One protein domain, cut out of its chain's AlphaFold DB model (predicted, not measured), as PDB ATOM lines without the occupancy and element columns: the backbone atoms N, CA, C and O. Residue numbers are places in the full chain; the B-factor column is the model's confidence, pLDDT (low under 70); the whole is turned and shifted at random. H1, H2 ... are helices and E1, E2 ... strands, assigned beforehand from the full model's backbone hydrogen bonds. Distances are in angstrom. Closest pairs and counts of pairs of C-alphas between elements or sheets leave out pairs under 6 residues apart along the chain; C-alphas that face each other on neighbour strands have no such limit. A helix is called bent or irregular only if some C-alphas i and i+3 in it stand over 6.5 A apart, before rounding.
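What this domain is: This is residues 7 to 125 of the 143 residues of an uncharacterized protein of Novosphingobium sp. TCA1 (UniProt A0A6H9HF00). One long straight helix, H1, is the handle of this model, and a small head of three short helices and a two-strand ribbon is gathered at its last end. Residues 7 to 36 of H1 stick out free and make most of the length, while in the head H4 packs on residues 40 to 48 of H1, and H2 crosses near both H3 and H4. The printed part has 119 residues, with four named helices and two named strands in the order H1, H2, E1, H3, E2, H4; E1 and E2 form one antiparallel sheet, and the class is mostly helix. The whole is extended, with a radius of gyration of the C-alphas of 21.6 A and spans of 73 by 35 by 22 A.

Where its parts are: Find C-alpha 7 at (-21.708, 7.255, -30.641); from there H1, residues 7 to 53, runs 70.1 A to C-alpha 53 at (20.262, -25.631, 14.804). H1 is irregular, but only just: C-alphas 49 and 52 are 6.8 A apart. Next come H2, residues 56 to 67, 16.0 A long, and E1, residues 72 to 75, 9.9 A. H3, residues 80 to 87, measures 11.9 A and is irregular, with C-alphas 81 and 84 at 7.3 A. E2, residues 106 to 109, measures 10.0 A, and H4, residues 112 to 120, runs 12.3 A to C-alpha 120 at (14.070, -10.429, 17.255).

How they stand to each other: Look first at residues 40 to 48 of H1, which alone touch H4; the closest C-alphas, of Arg 44 and Val 114, are 5.9 A apart. H1 and H4 run the same way at a steep tilt of 38 degrees, only just past shallow. H1 and H2 are apart, but only just, at 8.3 A. H2 touches H3 with residues 57 to 61 alone, about perpendicular at 90 degrees; the closest C-alphas are those of Asp 58 and Leu 85, 6.7 A. With residues 62 to 66 alone H2 only just touches H4, with 3 pairs of C-alphas within 8 A, the closest those of Leu 66 and Ser 119 at 7.0 A. E1 and E2 are antiparallel neighbours at 145 degrees; find N 106 and O 75 at 2.7 A and N 108 and O 73 at 2.8 A, within hydrogen-bond range. Residues 92 to 93 also pair, antiparallel, with residues 108 to 109 of E2. Every O i to N i+4 pair is within range in H2, against 41 of 43 in H1, 2 of 4 in H3 and 4 of 5 in H4.

The domain as a whole: The two C-alphas farthest apart, of Phe 7 and Glu 56, are 74.3 A apart. Without residues 7 to 36 the other 89 residues span 36 by 29 by 21 A. The printed part has no cut; the link from H3 to E2, 18 residues, is long, and the other links are tight. The mean pLDDT of the printed part is 87.3, and residues 7 to 9, 11 and 13 are under 70.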
ATOM      1  N   PHE A   7     -23.019   6.857 -31.155       59.97
ATOM      2  CA  PHE A   7     -21.708   7.255 -30.641       59.97
ATOM      3  C   PHE A   7     -21.670   7.237 -29.107       59.97
ATOM      4  O   PHE A   7     -20.727   6.692 -28.536       59.97
ATOM      5  N   VAL A   8     -22.707   7.739 -28.427       69.12
ATOM      6  CA  VAL A   8     -22.765   7.738 -26.951       69.12
ATOM      7  C   VAL A   8     -22.728   6.310 -26.385       69.12
ATOM      8  O   VAL A   8     -22.016   6.059 -25.414       69.12
ATOM      9  N   GLY A   9     -23.419   5.355 -27.019       63.91
ATOM     10  CA  GLY A   9     -23.393   3.944 -26.612       63.91
ATOM     11  C   GLY A   9     -22.012   3.290 -26.742       63.91
ATOM     12  O   GLY A   9     -21.580   2.580 -25.832       63.91
ATOM     13  N   ILE A  10     -21.281   3.574 -27.825       70.25
ATOM     14  CA  ILE A  10     -19.926   3.040 -28.040       70.25
ATOM     15  C   ILE A  10     -18.942   3.609 -27.009       70.25
ATOM     16  O   ILE A  10     -18.160   2.857 -26.424       70.25
ATOM     17  N   PHE A  11     -19.007   4.916 -26.730       66.75
ATOM     18  CA  PHE A  11     -18.148   5.540 -25.721       66.75
ATOM     19  C   PHE A  11     -18.448   5.029 -24.304       66.75
ATOM     20  O   PHE A  11     -17.517   4.756 -23.544       66.75
ATOM     21  N   ALA A  12     -19.722   4.824 -23.955       70.62
ATOM     22  CA  ALA A  12     -20.105   4.260 -22.660       70.62
ATOM     23  C   ALA A  12     -19.640   2.799 -22.492       70.62
ATOM     24  O   ALA A  12     -19.145   2.430 -21.424       70.62
ATOM     25  N   GLY A  13     -19.733   1.980 -23.547       68.19
ATOM     26  CA  GLY A  13     -19.246   0.596 -23.542       68.19
ATOM     27  C   GLY A  13     -17.721   0.495 -23.425       68.19
ATOM     28  O   GLY A  13     -17.210  -0.297 -22.631       68.19
ATOM     29  N   ALA A  14     -16.986   1.343 -24.150       74.75
ATOM     30  CA  ALA A  14     -15.526   1.408 -24.066       74.75
ATOM     31  C   ALA A  14     -15.041   1.850 -22.671       74.75
ATOM     32  O   ALA A  14     -14.062   1.307 -22.154       74.75
ATOM     33  N   LEU A  15     -15.755   2.781 -22.028       75.19
ATOM     34  CA  LEU A  15     -15.443   3.237 -20.672       75.19
ATOM     35  C   LEU A  15     -15.650   2.125 -19.627       75.19
ATOM     36  O   LEU A  15     -14.792   1.922 -18.766       75.19
ATOM     37  N   TRP A  16     -16.743   1.360 -19.730       77.94
ATOM     38  CA  TRP A  16     -17.005   0.215 -18.849       77.94
ATOM     39  C   TRP A  16     -15.978  -0.907 -19.017       77.94
ATOM     40  O   TRP A  16     -15.483  -1.434 -18.020       77.94
ATOM     41  N   LEU A  17     -15.594  -1.231 -20.255       75.56
ATOM     42  CA  LEU A  17     -14.540  -2.214 -20.531       75.56
ATOM     43  C   LEU A  17     -13.179  -1.764 -19.984       75.56
ATOM     44  O   LEU A  17     -12.465  -2.570 -19.390       75.56
ATOM     45  N   GLY A  18     -12.837  -0.478 -20.110       74.12
ATOM     46  CA  GLY A  18     -11.609   0.080 -19.538       74.12
ATOM     47  C   GLY A  18     -11.567  -0.003 -18.007       74.12
ATOM     48  O   GLY A  18     -10.541  -0.374 -17.429       74.12
ATOM     49  N   LEU A  19     -12.686   0.285 -17.336       77.31
ATOM     50  CA  LEU A  19     -12.802   0.164 -15.878       77.31
ATOM     51  C   LEU A  19     -12.761  -1.299 -15.414       77.31
ATOM     52  O   LEU A  19     -12.059  -1.608 -14.449       77.31
ATOM     53  N   ALA A  20     -13.440  -2.202 -16.125       79.44
ATOM     54  CA  ALA A  20     -13.405  -3.637 -15.851       79.44
ATOM     55  C   ALA A  20     -11.992  -4.215 -16.035       79.44
ATOM     56  O   ALA A  20     -11.505  -4.932 -15.162       79.44
ATOM     57  N   ALA A  21     -11.286  -3.830 -17.104       80.00
ATOM     58  CA  ALA A  21      -9.899  -4.225 -17.335       80.00
ATOM     59  C   ALA A  21      -8.970  -3.709 -16.223       80.00
ATOM     60  O   ALA A  21      -8.154  -4.463 -15.701       80.00
ATOM     61  N   ARG A  22      -9.121  -2.448 -15.791       73.62
ATOM     62  CA  ARG A  22      -8.340  -1.883 -14.675       73.62
ATOM     63  C   ARG A  22      -8.622  -2.599 -13.348       73.62
ATOM     64  O   ARG A  22      -7.697  -2.805 -12.564       73.62
ATOM     65  N   GLY A  23      -9.873  -2.984 -13.093       74.25
ATOM     66  CA  GLY A  23     -10.252  -3.804 -11.939       74.25
ATOM     67  C   GLY A  23      -9.634  -5.204 -11.990       74.25
ATOM     68  O   GLY A  23      -9.076  -5.667 -10.997       74.25
ATOM     69  N   PHE A  24      -9.646  -5.835 -13.164       77.94
ATOM     70  CA  PHE A  24      -9.035  -7.142 -13.402       77.94
ATOM     71  C   PHE A  24      -7.510  -7.122 -13.201       77.94
ATOM     72  O   PHE A  24      -6.968  -7.988 -12.515       77.94
ATOM     73  N   TRP A  25      -6.821  -6.082 -13.684       71.50
ATOM     74  CA  TRP A  25      -5.386  -5.886 -13.436       71.50
ATOM     75  C   TRP A  25      -5.052  -5.767 -11.943       71.50
ATOM     76  O   TRP A  25      -4.071  -6.357 -11.492       71.50
ATOM     77  N   LYS A  26      -5.886  -5.081 -11.146       71.94
ATOM     78  CA  LYS A  26      -5.700  -5.008  -9.685       71.94
ATOM     79  C   LYS A  26      -5.831  -6.371  -9.000       71.94
ATOM     80  O   LYS A  26      -5.117  -6.620  -8.034       71.94
ATOM     81  N   LEU A  27      -6.715  -7.250  -9.478       73.44
ATOM     82  CA  LEU A  27      -6.879  -8.595  -8.913       73.44
ATOM     83  C   LEU A  27      -5.647  -9.477  -9.160       73.44
ATOM     84  O   LEU A  27      -5.213 -10.186  -8.252       73.44
ATOM     85  N   ILE A  28      -5.053  -9.397 -10.355       75.00
ATOM     86  CA  ILE A  28      -3.809 -10.115 -10.675       75.00
ATOM     87  C   ILE A  28      -2.652  -9.600  -9.808       75.00
ATOM     88  O   ILE A  28      -1.915 -10.397  -9.223       75.00
ATOM     89  N   ASP A  29      -2.527  -8.278  -9.663       74.06
ATOM     90  CA  ASP A  29      -1.475  -7.659  -8.851       74.06
ATOM     91  C   ASP A  29      -1.618  -8.022  -7.358       74.06
ATOM     92  O   ASP A  29      -0.631  -8.317  -6.676       74.06
ATOM     93  N   LEU A  30      -2.854  -8.128  -6.847       75.06
ATOM     94  CA  LEU A  30      -3.125  -8.677  -5.512       75.06
ATOM     95  C   LEU A  30      -2.577 -10.102  -5.353       75.06
ATOM     96  O   LEU A  30      -2.012 -10.419  -4.307       75.06
ATOM     97  N   GLY A  31      -2.710 -10.948  -6.377       79.31
ATOM     98  CA  GLY A  31      -2.187 -12.315  -6.375       79.31
ATOM     99  C   GLY A  31      -0.668 -12.369  -6.186       79.31
ATOM    100  O   GLY A  31      -0.174 -13.137  -5.355       79.31
ATOM    101  N   GLU A  32       0.072 -11.506  -6.885       79.81
ATOM    102  CA  GLU A  32       1.533 -11.404  -6.763       79.81
ATOM    103  C   GLU A  32       1.976 -10.850  -5.402       79.81
ATOM    104  O   GLU A  32       2.950 -11.329  -4.812       79.81
ATOM    105  N   HIS A  33       1.245  -9.880  -4.847       79.50
ATOM    106  CA  HIS A  33       1.481  -9.409  -3.479       79.50
ATOM    107  C   HIS A  33       1.236 -10.520  -2.451       79.50
ATOM    108  O   HIS A  33       2.057 -10.734  -1.556       79.50
ATOM    109  N   TRP A  34       0.154 -11.287  -2.608       81.12
ATOM    110  CA  TRP A  34      -0.182 -12.393  -1.712       81.12
ATOM    111  C   TRP A  34       0.834 -13.537  -1.797       81.12
ATOM    112  O   TRP A  34       1.179 -14.152  -0.787       81.12
ATOM    113  N   LYS A  35       1.360 -13.813  -2.994       85.19
ATOM    114  CA  LYS A  35       2.446 -14.775  -3.209       85.19
ATOM    115  C   LYS A  35       3.730 -14.325  -2.512       85.19
ATOM    116  O   LYS A  35       4.293 -15.106  -1.749       85.19
ATOM    117  N   ARG A  36       4.156 -13.069  -2.704       83.00
ATOM    118  CA  ARG A  36       5.327 -12.490  -2.016       83.00
ATOM    119  C   ARG A  36       5.181 -12.549  -0.499       83.00
ATOM    120  O   ARG A  36       6.105 -12.973   0.188       83.00
ATOM    121  N   TRP A  37       4.004 -12.210   0.014       82.62
ATOM    122  CA  TRP A  37       3.715 -12.274   1.442       82.62
ATOM    123  C   TRP A  37       3.747 -13.706   1.995       82.62
ATOM    124  O   TRP A  37       4.350 -13.949   3.041       82.62
ATOM    125  N   ARG A  38       3.165 -14.683   1.280       85.69
ATOM    126  CA  ARG A  38       3.231 -16.103   1.673       85.69
ATOM    127  C   ARG A  38       4.668 -16.624   1.671       85.69
ATOM    128  O   ARG A  38       5.053 -17.319   2.610       85.69
ATOM    129  N   LEU A  39       5.457 -16.263   0.659       86.12
ATOM    130  CA  LEU A  39       6.874 -16.626   0.568       86.12
ATOM    131  C   LEU A  39       7.687 -16.018   1.717       86.12
ATOM    132  O   LEU A  39       8.456 -16.739   2.347       86.12
ATOM    133  N   GLY A  40       7.469 -14.739   2.037       86.62
ATOM    134  CA  GLY A  40       8.114 -14.076   3.174       86.62
ATOM    135  C   GLY A  40       7.779 -14.754   4.504       86.62
ATOM    136  O   GLY A  40       8.672 -15.069   5.283       86.62
ATOM    137  N   ARG A  41       6.506 -15.104   4.742       87.81
ATOM    138  CA  ARG A  41       6.117 -15.881   5.935       87.81
ATOM    139  C   ARG A  41       6.803 -17.242   6.013       87.81
ATOM    140  O   ARG A  41       7.276 -17.623   7.080       87.81
ATOM    141  N   ALA A  42       6.821 -17.987   4.909       88.50
ATOM    142  CA  ALA A  42       7.453 -19.301   4.868       88.50
ATOM    143  C   ALA A  42       8.957 -19.195   5.162       88.50
ATOM    144  O   ALA A  42       9.479 -19.981   5.952       88.50
ATOM    145  N   ARG A  43       9.626 -18.178   4.602       88.69
ATOM    146  CA  ARG A  43      11.040 -17.899   4.861       88.69
ATOM    147  C   ARG A  43      11.288 -17.531   6.322       88.69
ATOM    148  O   ARG A  43      12.143 -18.153   6.942       88.69
ATOM    149  N   ARG A  44      10.503 -16.613   6.899       91.69
ATOM    150  CA  ARG A  44      10.586 -16.251   8.329       91.69
ATOM    151  C   ARG A  44      10.486 -17.483   9.226       91.69
ATOM    152  O   ARG A  44      11.341 -17.687  10.081       91.69
ATOM    153  N   LYS A  45       9.494 -18.346   8.980       91.38
ATOM    154  CA  LYS A  45       9.300 -19.582   9.753       91.38
ATOM    155  C   LYS A  45      10.471 -20.557   9.597       91.38
ATOM    156  O   LYS A  45      10.889 -21.159  10.580       91.38
ATOM    157  N   ALA A  46      11.004 -20.707   8.384       91.38
ATOM    158  CA  ALA A  46      12.156 -21.569   8.127       91.38
ATOM    159  C   ALA A  46      13.419 -21.069   8.844       91.38
ATOM    160  O   ALA A  46      14.129 -21.864   9.452       91.38
ATOM    161  N   VAL A  47      13.665 -19.755   8.828       93.31
ATOM    162  CA  VAL A  47      14.788 -19.136   9.549       93.31
ATOM    163  C   VAL A  47      14.620 -19.310  11.051       93.31
ATOM    164  O   VAL A  47      15.546 -19.766  11.709       93.31
ATOM    165  N   GLN A  48      13.431 -19.038  11.587       93.75
ATOM    166  CA  GLN A  48      13.154 -19.199  13.014       93.75
ATOM    167  C   GLN A  48      13.369 -20.644  13.488       93.75
ATOM    168  O   GLN A  48      13.953 -20.864  14.544       93.75
ATOM    169  N   ALA A  49      12.954 -21.630  12.687       93.25
ATOM    170  CA  ALA A  49      13.213 -23.041  12.966       93.25
ATOM    171  C   ALA A  49      14.700 -23.417  12.835       93.25
ATOM    172  O   ALA A  49      15.141 -24.383  13.448       93.25
ATOM    173  N   TYR A  50      15.476 -22.673  12.041       92.81
ATOM    174  CA  TYR A  50      16.900 -22.922  11.843       92.81
ATOM    175  C   TYR A  50      17.780 -22.330  12.949       92.81
ATOM    176  O   TYR A  50      18.787 -22.946  13.276       92.81
ATOM    177  N   ILE A  51      17.410 -21.193  13.552       93.25
ATOM    178  CA  ILE A  51      18.211 -20.506  14.589       93.25
ATOM    179  C   ILE A  51      18.746 -21.466  15.676       93.25
ATOM    180  O   ILE A  51      19.951 -21.437  15.936       93.25
ATOM    181  N   PRO A  52      17.940 -22.372  16.270       93.25
ATOM    182  CA  PRO A  52      18.434 -23.305  17.286       93.25
ATOM    183  C   PRO A  52      19.478 -24.302  16.762       93.25
ATOM    184  O   PRO A  52      20.338 -24.747  17.516       93.25
ATOM    185  N   HIS A  53      19.416 -24.637  15.474       92.75
ATOM    186  CA  HIS A  53      20.262 -25.631  14.804       92.75
ATOM    187  C   HIS A  53      21.373 -25.001  13.956       92.75
ATOM    188  O   HIS A  53      22.034 -25.694  13.181       92.75
ATOM    189  N   MET A  54      21.552 -23.688  14.071       92.31
ATOM    190  CA  MET A  54      22.561 -22.942  13.341       92.31
ATOM    191  C   MET A  54      23.958 -23.333  13.837       92.31
ATOM    192  O   MET A  54      24.167 -23.424  15.053       92.31
ATOM    193  N   SER A  55      24.887 -23.568  12.902       92.56
ATOM    194  CA  SER A  55      26.286 -23.874  13.220       92.56
ATOM    195  C   SER A  55      26.951 -22.709  13.952       92.56
ATOM    196  O   SER A  55      26.462 -21.578  13.935       92.56
ATOM    197  N   GLU A  56      28.075 -22.985  14.608       90.81
ATOM    198  CA  GLU A  56      28.833 -21.955  15.314       90.81
ATOM    199  C   GLU A  56      29.316 -20.857  14.354       90.81
ATOM    200  O   GLU A  56      29.048 -19.685  14.604       90.81
ATOM    201  N   ASP A  57      29.883 -21.230  13.201       90.31
ATOM    202  CA  ASP A  57      30.327 -20.283  12.165       90.31
ATOM    203  C   ASP A  57      29.189 -19.381  11.665       90.31
ATOM    204  O   ASP A  57      29.336 -18.159  11.575       90.31
ATOM    205  N   ASP A  58      28.015 -19.963  11.401       93.44
ATOM    206  CA  ASP A  58      26.832 -19.218  10.969       93.44
ATOM    207  C   ASP A  58      26.399 -18.212  12.048       93.44
ATOM    208  O   ASP A  58      26.118 -17.047  11.745       93.44
ATOM    209  N   ARG A  59      26.368 -18.639  13.319       93.12
ATOM    210  CA  ARG A  59      26.008 -17.776  14.456       93.12
ATOM    211  C   ARG A  59      27.009 -16.644  14.642       93.12
ATOM    212  O   ARG A  59      26.596 -15.528  14.943       93.12
ATOM    213  N   VAL A  60      28.298 -16.916  14.454       93.00
ATOM    214  CA  VAL A  60      29.385 -15.929  14.510       93.00
ATOM    215  C   VAL A  60      29.209 -14.894  13.396       93.00
ATOM    216  O   VAL A  60      29.231 -13.694  13.667       93.00
ATOM    217  N   ILE A  61      28.953 -15.321  12.156       93.06
ATOM    218  CA  ILE A  61      28.717 -14.407  11.027       93.06
ATOM    219  C   ILE A  61      27.502 -13.513  11.286       93.06
ATOM    220  O   ILE A  61      27.595 -12.290  11.162       93.06
ATOM    221  N   ILE A  62      26.367 -14.103  11.665       94.31
ATOM    222  CA  ILE A  62      25.140 -13.344  11.926       94.31
ATOM    223  C   ILE A  62      25.304 -12.427  13.141       94.31
ATOM    224  O   ILE A  62      24.917 -11.260  13.069       94.31
ATOM    225  N   GLY A  63      25.919 -12.906  14.222       94.19
ATOM    226  CA  GLY A  63      26.206 -12.108  15.412       94.19
ATOM    227  C   GLY A  63      27.041 -10.873  15.082       94.19
ATOM    228  O   GLY A  63      26.681  -9.767  15.481       94.19
ATOM    229  N   TYR A  64      28.088 -11.029  14.266       93.62
ATOM    230  CA  TYR A  64      28.944  -9.919  13.836       93.62
ATOM    231  C   TYR A  64      28.156  -8.859  13.054       93.62
ATOM    232  O   TYR A  64      28.338  -7.654  13.261       93.62
ATOM    233  N   LEU A  65      27.272  -9.303  12.154       93.69
ATOM    234  CA  LEU A  65      26.416  -8.423  11.355       93.69
ATOM    235  C   LEU A  65      25.380  -7.696  12.229       93.69
ATOM    236  O   LEU A  65      25.187  -6.489  12.067       93.69
ATOM    237  N   LEU A  66      24.757  -8.401  13.182       94.19
ATOM    238  CA  LEU A  66      23.796  -7.843  14.142       94.19
ATOM    239  C   LEU A  66      24.444  -6.855  15.118       94.19
ATOM    240  O   LEU A  66      23.827  -5.851  15.474       94.19
ATOM    241  N   GLU A  67      25.674  -7.107  15.564       92.81
ATOM    242  CA  GLU A  67      26.432  -6.186  16.420       92.81
ATOM    243  C   GLU A  67      26.662  -4.843  15.715       92.81
ATOM    244  O   GLU A  67      26.444  -3.787  16.306       92.81
ATOM    245  N   ARG A  68      27.026  -4.879  14.428       91.38
ATOM    246  CA  ARG A  68      27.315  -3.685  13.614       91.38
ATOM    247  C   ARG A  68      26.088  -3.080  12.936       91.38
ATOM    248  O   ARG A  68      26.218  -2.060  12.263       91.38
ATOM    249  N   ASN A  69      24.913  -3.690  13.096       93.19
ATOM    250  CA  ASN A  69      23.680  -3.313  12.403       93.19
ATOM    251  C   ASN A  69      23.864  -3.212  10.870       93.19
ATOM    252  O   ASN A  69      23.367  -2.294  10.216       93.19
ATOM    253  N   GLN A  70      24.625  -4.147  10.293       93.56
ATOM    254  CA  GLN A  70      24.955  -4.177   8.868       93.56
ATOM    255  C   GLN A  70      24.201  -5.312   8.173       93.56
ATOM    256  O   GLN A  70      24.443  -6.484   8.435       93.56
ATOM    257  N   LYS A  71      23.308  -4.965   7.238       94.75
ATOM    258  CA  LYS A  71      22.574  -5.954   6.423       94.75
ATOM    259  C   LYS A  71      23.295  -6.345   5.140       94.75
ATOM    260  O   LYS A  71      22.927  -7.333   4.513       94.75
ATOM    261  N   THR A  72      24.252  -5.529   4.714       93.88
ATOM    262  CA  THR A  72      24.969  -5.646   3.443       93.88
ATOM    263  C   THR A  72      26.456  -5.740   3.711       93.88
ATOM    264  O   THR A  72      26.975  -4.973   4.522       93.88
ATOM    265  N   PHE A  73      27.134  -6.644   3.020       93.31
ATOM    266  CA  PHE A  73      28.570  -6.855   3.159       93.31
ATOM    267  C   PHE A  73      29.132  -7.502   1.892       93.31
ATOM    268  O   PHE A  73      28.380  -8.052   1.090       93.31
ATOM    269  N   ASP A  74      30.451  -7.465   1.734       91.88
ATOM    270  CA  ASP A  74      31.126  -8.084   0.595       91.88
ATOM    271  C   ASP A  74      31.719  -9.439   0.984       91.88
ATOM    272  O   ASP A  74      32.339  -9.592   2.046       91.88
ATOM    273  N   CYS A  75      31.552 -10.417   0.101       90.69
ATOM    274  CA  CYS A  75      32.086 -11.764   0.247       90.69
ATOM    275  C   CYS A  75      32.752 -12.219  -1.057       90.69
ATOM    276  O   CYS A  75      32.458 -11.681  -2.122       90.69
ATOM    277  N   ALA A  76      33.625 -13.218  -0.988       89.06
ATOM    278  CA  ALA A  76      34.107 -13.882  -2.190       89.06
ATOM    279  C   ALA A  76      32.958 -14.644  -2.882       89.06
ATOM    280  O   ALA A  76      31.919 -14.926  -2.280       89.06
ATOM    281  N   VAL A  77      33.123 -14.950  -4.168       86.44
ATOM    282  CA  VAL A  77      32.106 -15.613  -5.001       86.44
ATOM    283  C   VAL A  77      31.771 -17.021  -4.508       86.44
ATOM    284  O   VAL A  77      30.644 -17.480  -4.681       86.44
ATOM    285  N   ASP A  78      32.734 -17.677  -3.863       85.00
ATOM    286  CA  ASP A  78      32.557 -18.961  -3.192       85.00
ATOM    287  C   ASP A  78      31.679 -18.847  -1.936       85.00
ATOM    288  O   ASP A  78      31.136 -19.848  -1.495       85.00
ATOM    289  N   GLY A  79      31.496 -17.644  -1.384       84.00
ATOM    290  CA  GLY A  79      30.768 -17.395  -0.145       84.00
ATOM    291  C   GLY A  79      31.577 -17.655   1.128       84.00
ATOM    292  O   GLY A  79      31.086 -17.349   2.214       84.00
ATOM    293  N   GLY A  80      32.798 -18.189   1.033       88.25
ATOM    294  CA  GLY A  80      33.633 -18.544   2.180       88.25
ATOM    295  C   GLY A  80      32.897 -19.361   3.253       88.25
ATOM    296  O   GLY A  80      32.214 -20.339   2.955       88.25
ATOM    297  N   TYR A  81      32.974 -18.927   4.513       90.00
ATOM    298  CA  TYR A  81      32.228 -19.565   5.611       90.00
ATOM    299  C   TYR A  81      30.716 -19.272   5.584       90.00
ATOM    300  O   TYR A  81      29.959 -19.881   6.329       90.00
ATOM    301  N   ALA A  82      30.241 -18.377   4.711       92.19
ATOM    302  CA  ALA A  82      28.822 -18.045   4.577       92.19
ATOM    303  C   ALA A  82      28.059 -18.951   3.586       92.19
ATOM    304  O   ALA A  82      26.879 -18.706   3.327       92.19
ATOM    305  N   VAL A  83      28.686 -19.994   3.023       92.38
ATOM    306  CA  VAL A  83      28.068 -20.913   2.038       92.38
ATOM    307  C   VAL A  83      26.772 -21.540   2.549       92.38
ATOM    308  O   VAL A  83      25.762 -21.559   1.844       92.38
ATOM    309  N   SER A  84      26.773 -22.024   3.787       92.12
ATOM    310  CA  SER A  84      25.601 -22.542   4.507       92.12
ATOM    311  C   SER A  84      24.457 -21.525   4.522       92.12
ATOM    312  O   SER A  84      23.336 -21.842   4.116       92.12
ATOM    313  N   LEU A  85      24.737 -20.281   4.912       93.31
ATOM    314  CA  LEU A  85      23.753 -19.199   4.971       93.31
ATOM    315  C   LEU A  85      23.234 -18.798   3.580       93.31
ATOM    316  O   LEU A  85      22.040 -18.517   3.429       93.31
ATOM    317  N   ILE A  86      24.098 -18.815   2.560       93.12
ATOM    318  CA  ILE A  86      23.732 -18.550   1.160       93.12
ATOM    319  C   ILE A  86      22.828 -19.666   0.624       93.12
ATOM    320  O   ILE A  86      21.766 -19.389   0.070       93.12
ATOM    321  N   SER A  87      23.197 -20.932   0.845       90.62
ATOM    322  CA  SER A  87      22.429 -22.098   0.380       90.62
ATOM    323  C   SER A  87      21.011 -22.148   0.961       90.62
ATOM    324  O   SER A  87      20.070 -22.576   0.294       90.62
ATOM    325  N   ARG A  88      20.837 -21.643   2.189       90.94
ATOM    326  CA  ARG A  88      19.542 -21.542   2.880       90.94
ATOM    327  C   ARG A  88      18.755 -20.280   2.514       90.94
ATOM    328  O   ARG A  88      17.625 -20.116   2.968       90.94
ATOM    329  N   GLY A  89      19.333 -19.382   1.713       90.94
ATOM    330  CA  GLY A  89      18.720 -18.113   1.317       90.94
ATOM    331  C   GLY A  89      18.584 -17.098   2.456       90.94
ATOM    332  O   GLY A  89      17.756 -16.190   2.362       90.94
ATOM    333  N   ILE A  90      19.365 -17.260   3.531       93.62
ATOM    334  CA  ILE A  90      19.473 -16.288   4.633       93.62
ATOM    335  C   ILE A  90      20.299 -15.091   4.162       93.62
ATOM    336  O   ILE A  90      19.963 -13.945   4.450       93.62
ATOM    337  N   ILE A  91      21.343 -15.365   3.379       94.81
ATOM    338  CA  ILE A  91      22.122 -14.370   2.649       94.81
ATOM    339  C   ILE A  91      21.838 -14.540   1.158       94.81
ATOM    340  O   ILE A  91      21.778 -15.655   0.643       94.81
ATOM    341  N   VAL A  92      21.655 -13.427   0.455       93.69
ATOM    342  CA  VAL A  92      21.423 -13.395  -0.991       93.69
ATOM    343  C   VAL A  92      22.364 -12.402  -1.653       93.69
ATOM    344  O   VAL A  92      22.730 -11.389  -1.058       93.69
ATOM    345  N   SER A  93      22.719 -12.647  -2.913       92.19
ATOM    346  CA  SER A  93      23.481 -11.663  -3.680       92.19
ATOM    347  C   SER A  93      22.669 -10.379  -3.864       92.19
ATOM    348  O   SER A  93      21.487 -10.401  -4.219       92.19
ATOM    349  N   ALA A  94      23.312  -9.243  -3.608       93.19
ATOM    350  CA  ALA A  94      22.780  -7.912  -3.876       93.19
ATOM    351  C   ALA A  94      23.153  -7.403  -5.282       93.19
ATOM    352  O   ALA A  94      22.784  -6.281  -5.639       93.19
ATOM    353  N   ALA A  95      23.864  -8.212  -6.073       91.00
ATOM    354  CA  ALA A  95      24.277  -7.865  -7.425       91.00
ATOM    355  C   ALA A  95      23.077  -7.648  -8.356       91.00
ATOM    356  O   ALA A  95      22.081  -8.378  -8.320       91.00
ATOM    357  N   ARG A  96      23.183  -6.647  -9.235       90.06
ATOM    358  CA  ARG A  96      22.187  -6.398 -10.283       90.06
ATOM    359  C   ARG A  96      22.565  -7.124 -11.569       90.06
ATOM    360  O   ARG A  96      23.739  -7.280 -11.897       90.06
ATOM    361  N   ARG A  97      21.557  -7.533 -12.344       88.06
ATOM    362  CA  ARG A  97      21.778  -8.143 -13.662       88.06
ATOM    363  C   ARG A  97      22.537  -7.161 -14.565       88.06
ATOM    364  O   ARG A  97      22.094  -6.031 -14.734       88.06
ATOM    365  N   GLY A  98      23.658  -7.609 -15.133       89.00
ATOM    366  CA  GLY A  98      24.534  -6.791 -15.983       89.00
ATOM    367  C   GLY A  98      25.601  -5.985 -15.234       89.00
ATOM    368  O   GLY A  98      26.374  -5.280 -15.874       89.00
ATOM    369  N   GLN A  99      25.670  -6.079 -13.903       90.19
ATOM    370  CA  GLN A  99      26.744  -5.469 -13.122       90.19
ATOM    371  C   GLN A  99      28.033  -6.294 -13.254       90.19
ATOM    372  O   GLN A  99      27.998  -7.517 -13.132       90.19
ATOM    373  N   LEU A 100      29.165  -5.623 -13.482       89.69
ATOM    374  CA  LEU A 100      30.480  -6.259 -13.422       89.69
ATOM    375  C   LEU A 100      30.835  -6.508 -11.952       89.69
ATOM    376  O   LEU A 100      30.758  -5.590 -11.134       89.69
ATOM    377  N   LEU A 101      31.164  -7.755 -11.617       88.81
ATOM    378  CA  LEU A 101      31.452  -8.183 -10.253       88.81
ATOM    379  C   LEU A 101      32.922  -8.562 -10.128       88.81
ATOM    380  O   LEU A 101      33.447  -9.304 -10.957       88.81
ATOM    381  N   ASP A 102      33.552  -8.074  -9.066       89.81
ATOM    382  CA  ASP A 102      34.816  -8.616  -8.587       89.81
ATOM    383  C   ASP A 102      34.519  -9.939  -7.867       89.81
ATOM    384  O   ASP A 102      33.684  -9.988  -6.960       89.81
ATOM    385  N   MET A 103      35.183 -11.020  -8.286       88.00
ATOM    386  CA  MET A 103      34.971 -12.356  -7.724       88.00
ATOM    387  C   MET A 103      35.378 -12.447  -6.251       88.00
ATOM    388  O   MET A 103      34.883 -13.319  -5.547       88.00
ATOM    389  N   GLU A 104      36.226 -11.545  -5.755       87.94
ATOM    390  CA  GLU A 104      36.609 -11.495  -4.337       87.94
ATOM    391  C   GLU A 104      35.747 -10.512  -3.524       87.94
ATOM    392  O   GLU A 104      35.845 -10.452  -2.294       87.94
ATOM    393  N   ARG A 105      34.898  -9.719  -4.193       87.00
ATOM    394  CA  ARG A 105      34.044  -8.689  -3.580       87.00
ATOM    395  C   ARG A 105      32.656  -8.682  -4.207       87.00
ATOM    396  O   ARG A 105      32.211  -7.705  -4.812       87.00
ATOM    397  N   VAL A 106      31.958  -9.795  -4.046       91.69
ATOM    398  CA  VAL A 106      30.556  -9.931  -4.420       91.69
ATOM    399  C   VAL A 106      29.689  -9.306  -3.321       91.69
ATOM    400  O   VAL A 106      29.762  -9.743  -2.168       91.69
ATOM    401  N   PRO A 107      28.837  -8.320  -3.652       93.50
ATOM    402  CA  PRO A 107      27.962  -7.700  -2.675       93.50
ATOM    403  C   PRO A 107      26.855  -8.681  -2.287       93.50
ATOM    404  O   PRO A 107      26.090  -9.167  -3.129       93.50
ATOM    405  N   MET A 108      26.752  -8.949  -0.994       94.94
ATOM    406  CA  MET A 108      25.764  -9.817  -0.370       94.94
ATOM    407  C   MET A 108      24.861  -9.002   0.553       94.94
ATOM    408  O   MET A 108      25.235  -7.945   1.066       94.94
ATOM    409  N   LYS A 109      23.640  -9.486   0.768       95.81
ATOM    410  CA  LYS A 109      22.693  -8.887   1.704       95.81
ATOM    411  C   LYS A 109      21.838  -9.925   2.408       95.81
ATOM    412  O   LYS A 109      21.509 -10.961   1.837       95.81
ATOM    413  N   ILE A 110      21.398  -9.592   3.612       95.75
ATOM    414  CA  ILE A 110      20.336 -10.316   4.308       95.75
ATOM    415  C   ILE A 110      18.989  -9.689   3.901       95.75
ATOM    416  O   ILE A 110      18.835  -8.470   4.021       95.75
ATOM    417  N   PRO A 111      18.018 -10.469   3.387       94.25
ATOM    418  CA  PRO A 111      16.671  -9.976   3.101       94.25
ATOM    419  C   PRO A 111      16.002  -9.359   4.338       94.25
ATOM    420  O   PRO A 111      16.190  -9.845   5.450       94.25
ATOM    421  N   ASP A 112      15.194  -8.311   4.159       93.00
ATOM    422  CA  ASP A 112      14.609  -7.576   5.291       93.00
ATOM    423  C   ASP A 112      13.714  -8.442   6.186       93.00
ATOM    424  O   ASP A 112      13.768  -8.315   7.407       93.00
ATOM    425  N   ASP A 113      12.950  -9.360   5.589       91.69
ATOM    426  CA  ASP A 113      12.090 -10.308   6.302       91.69
ATOM    427  C   ASP A 113      12.893 -11.274   7.181       91.69
ATOM    428  O   ASP A 113      12.457 -11.652   8.266       91.69
ATOM    429  N   VAL A 114      14.083 -11.655   6.722       94.06
ATOM    430  CA  VAL A 114      15.018 -12.496   7.473       94.06
ATOM    431  C   VAL A 114      15.694 -11.684   8.574       94.06
ATOM    432  O   VAL A 114      15.778 -12.145   9.709       94.06
ATOM    433  N   TRP A 115      16.136 -10.466   8.261       95.31
ATOM    434  CA  TRP A 115      16.793  -9.575   9.214       95.31
ATOM    435  C   TRP A 115      15.921  -9.267  10.431       95.31
ATOM    436  O   TRP A 115      16.428  -9.238  11.549       95.31
ATOM    437  N   GLU A 116      14.621  -9.056  10.221       94.12
ATOM    438  CA  GLU A 116      13.647  -8.848  11.295       94.12
ATOM    439  C   GLU A 116      13.662 -10.026  12.282       94.12
ATOM    440  O   GLU A 116      13.883  -9.827  13.471       94.12
ATOM    441  N   VAL A 117      13.573 -11.261  11.775       95.00
ATOM    442  CA  VAL A 117      13.595 -12.480  12.606       95.00
ATOM    443  C   VAL A 117      14.924 -12.644  13.343       95.00
ATOM    444  O   VAL A 117      14.940 -13.008  14.516       95.00
ATOM    445  N   LEU A 118      16.051 -12.374  12.679       94.75
ATOM    446  CA  LEU A 118      17.368 -12.457  13.317       94.75
ATOM    447  C   LEU A 118      17.531 -11.393  14.413       94.75
ATOM    448  O   LEU A 118      18.085 -11.684  15.469       94.75
ATOM    449  N   SER A 119      17.001 -10.189  14.187       94.06
ATOM    450  CA  SER A 119      17.026  -9.091  15.161       94.06
ATOM    451  C   SER A 119      16.141  -9.379  16.377       94.06
ATOM    452  O   SER A 119      16.542  -9.086  17.498       94.06
ATOM    453  N   GLU A 120      14.967  -9.985  16.176       94.31
ATOM    454  CA  GLU A 120      14.070 -10.429  17.255       94.31
ATOM    455  C   GLU A 120      14.711 -11.508  18.144       94.31
ATOM    456  O   GLU A 120      14.384 -11.610  19.321       94.31
ATOM    457  N   ASN A 121      15.638 -12.299  17.597       93.25
ATOM    458  CA  ASN A 121      16.312 -13.397  18.294       93.25
ATOM    459  C   ASN A 121      17.780 -13.068  18.606       93.25
ATOM    460  O   ASN A 121      18.625 -13.963  18.621       93.25
ATOM    461  N   ARG A 122      18.101 -11.787  18.841       92.12
ATOM    462  CA  ARG A 122      19.484 -11.318  19.035       92.12
ATOM    463  C   ARG A 122      20.228 -12.066  20.147       92.12
ATOM    464  O   ARG A 122      21.422 -12.307  20.013       92.12
ATOM    465  N   ASP A 123      19.510 -12.486  21.184       91.62
ATOM    466  CA  ASP A 123      20.060 -13.207  22.338       91.62
ATOM    467  C   ASP A 123      20.620 -14.598  21.985       91.62
ATOM    468  O   ASP A 123      21.407 -15.163  22.740       91.62
ATOM    469  N   ALA A 124      20.245 -15.161  20.829       90.62
ATOM    470  CA  ALA A 124      20.760 -16.444  20.349       90.62
ATOM    471  C   ALA A 124      22.166 -16.345  19.723       90.62
ATOM    472  O   ALA A 124      22.764 -17.381  19.396       90.62
ATOM    473  N   PHE A 125      22.680 -15.124  19.535       92.50
ATOM    474  CA  PHE A 125      23.931 -14.842  18.838       92.50
ATOM    475  C   PHE A 125      24.983 -14.233  19.776       92.50
ATOM    476  O   PHE A 125      24.645 -13.499  20.707       92.50
TER     477      PHE A 125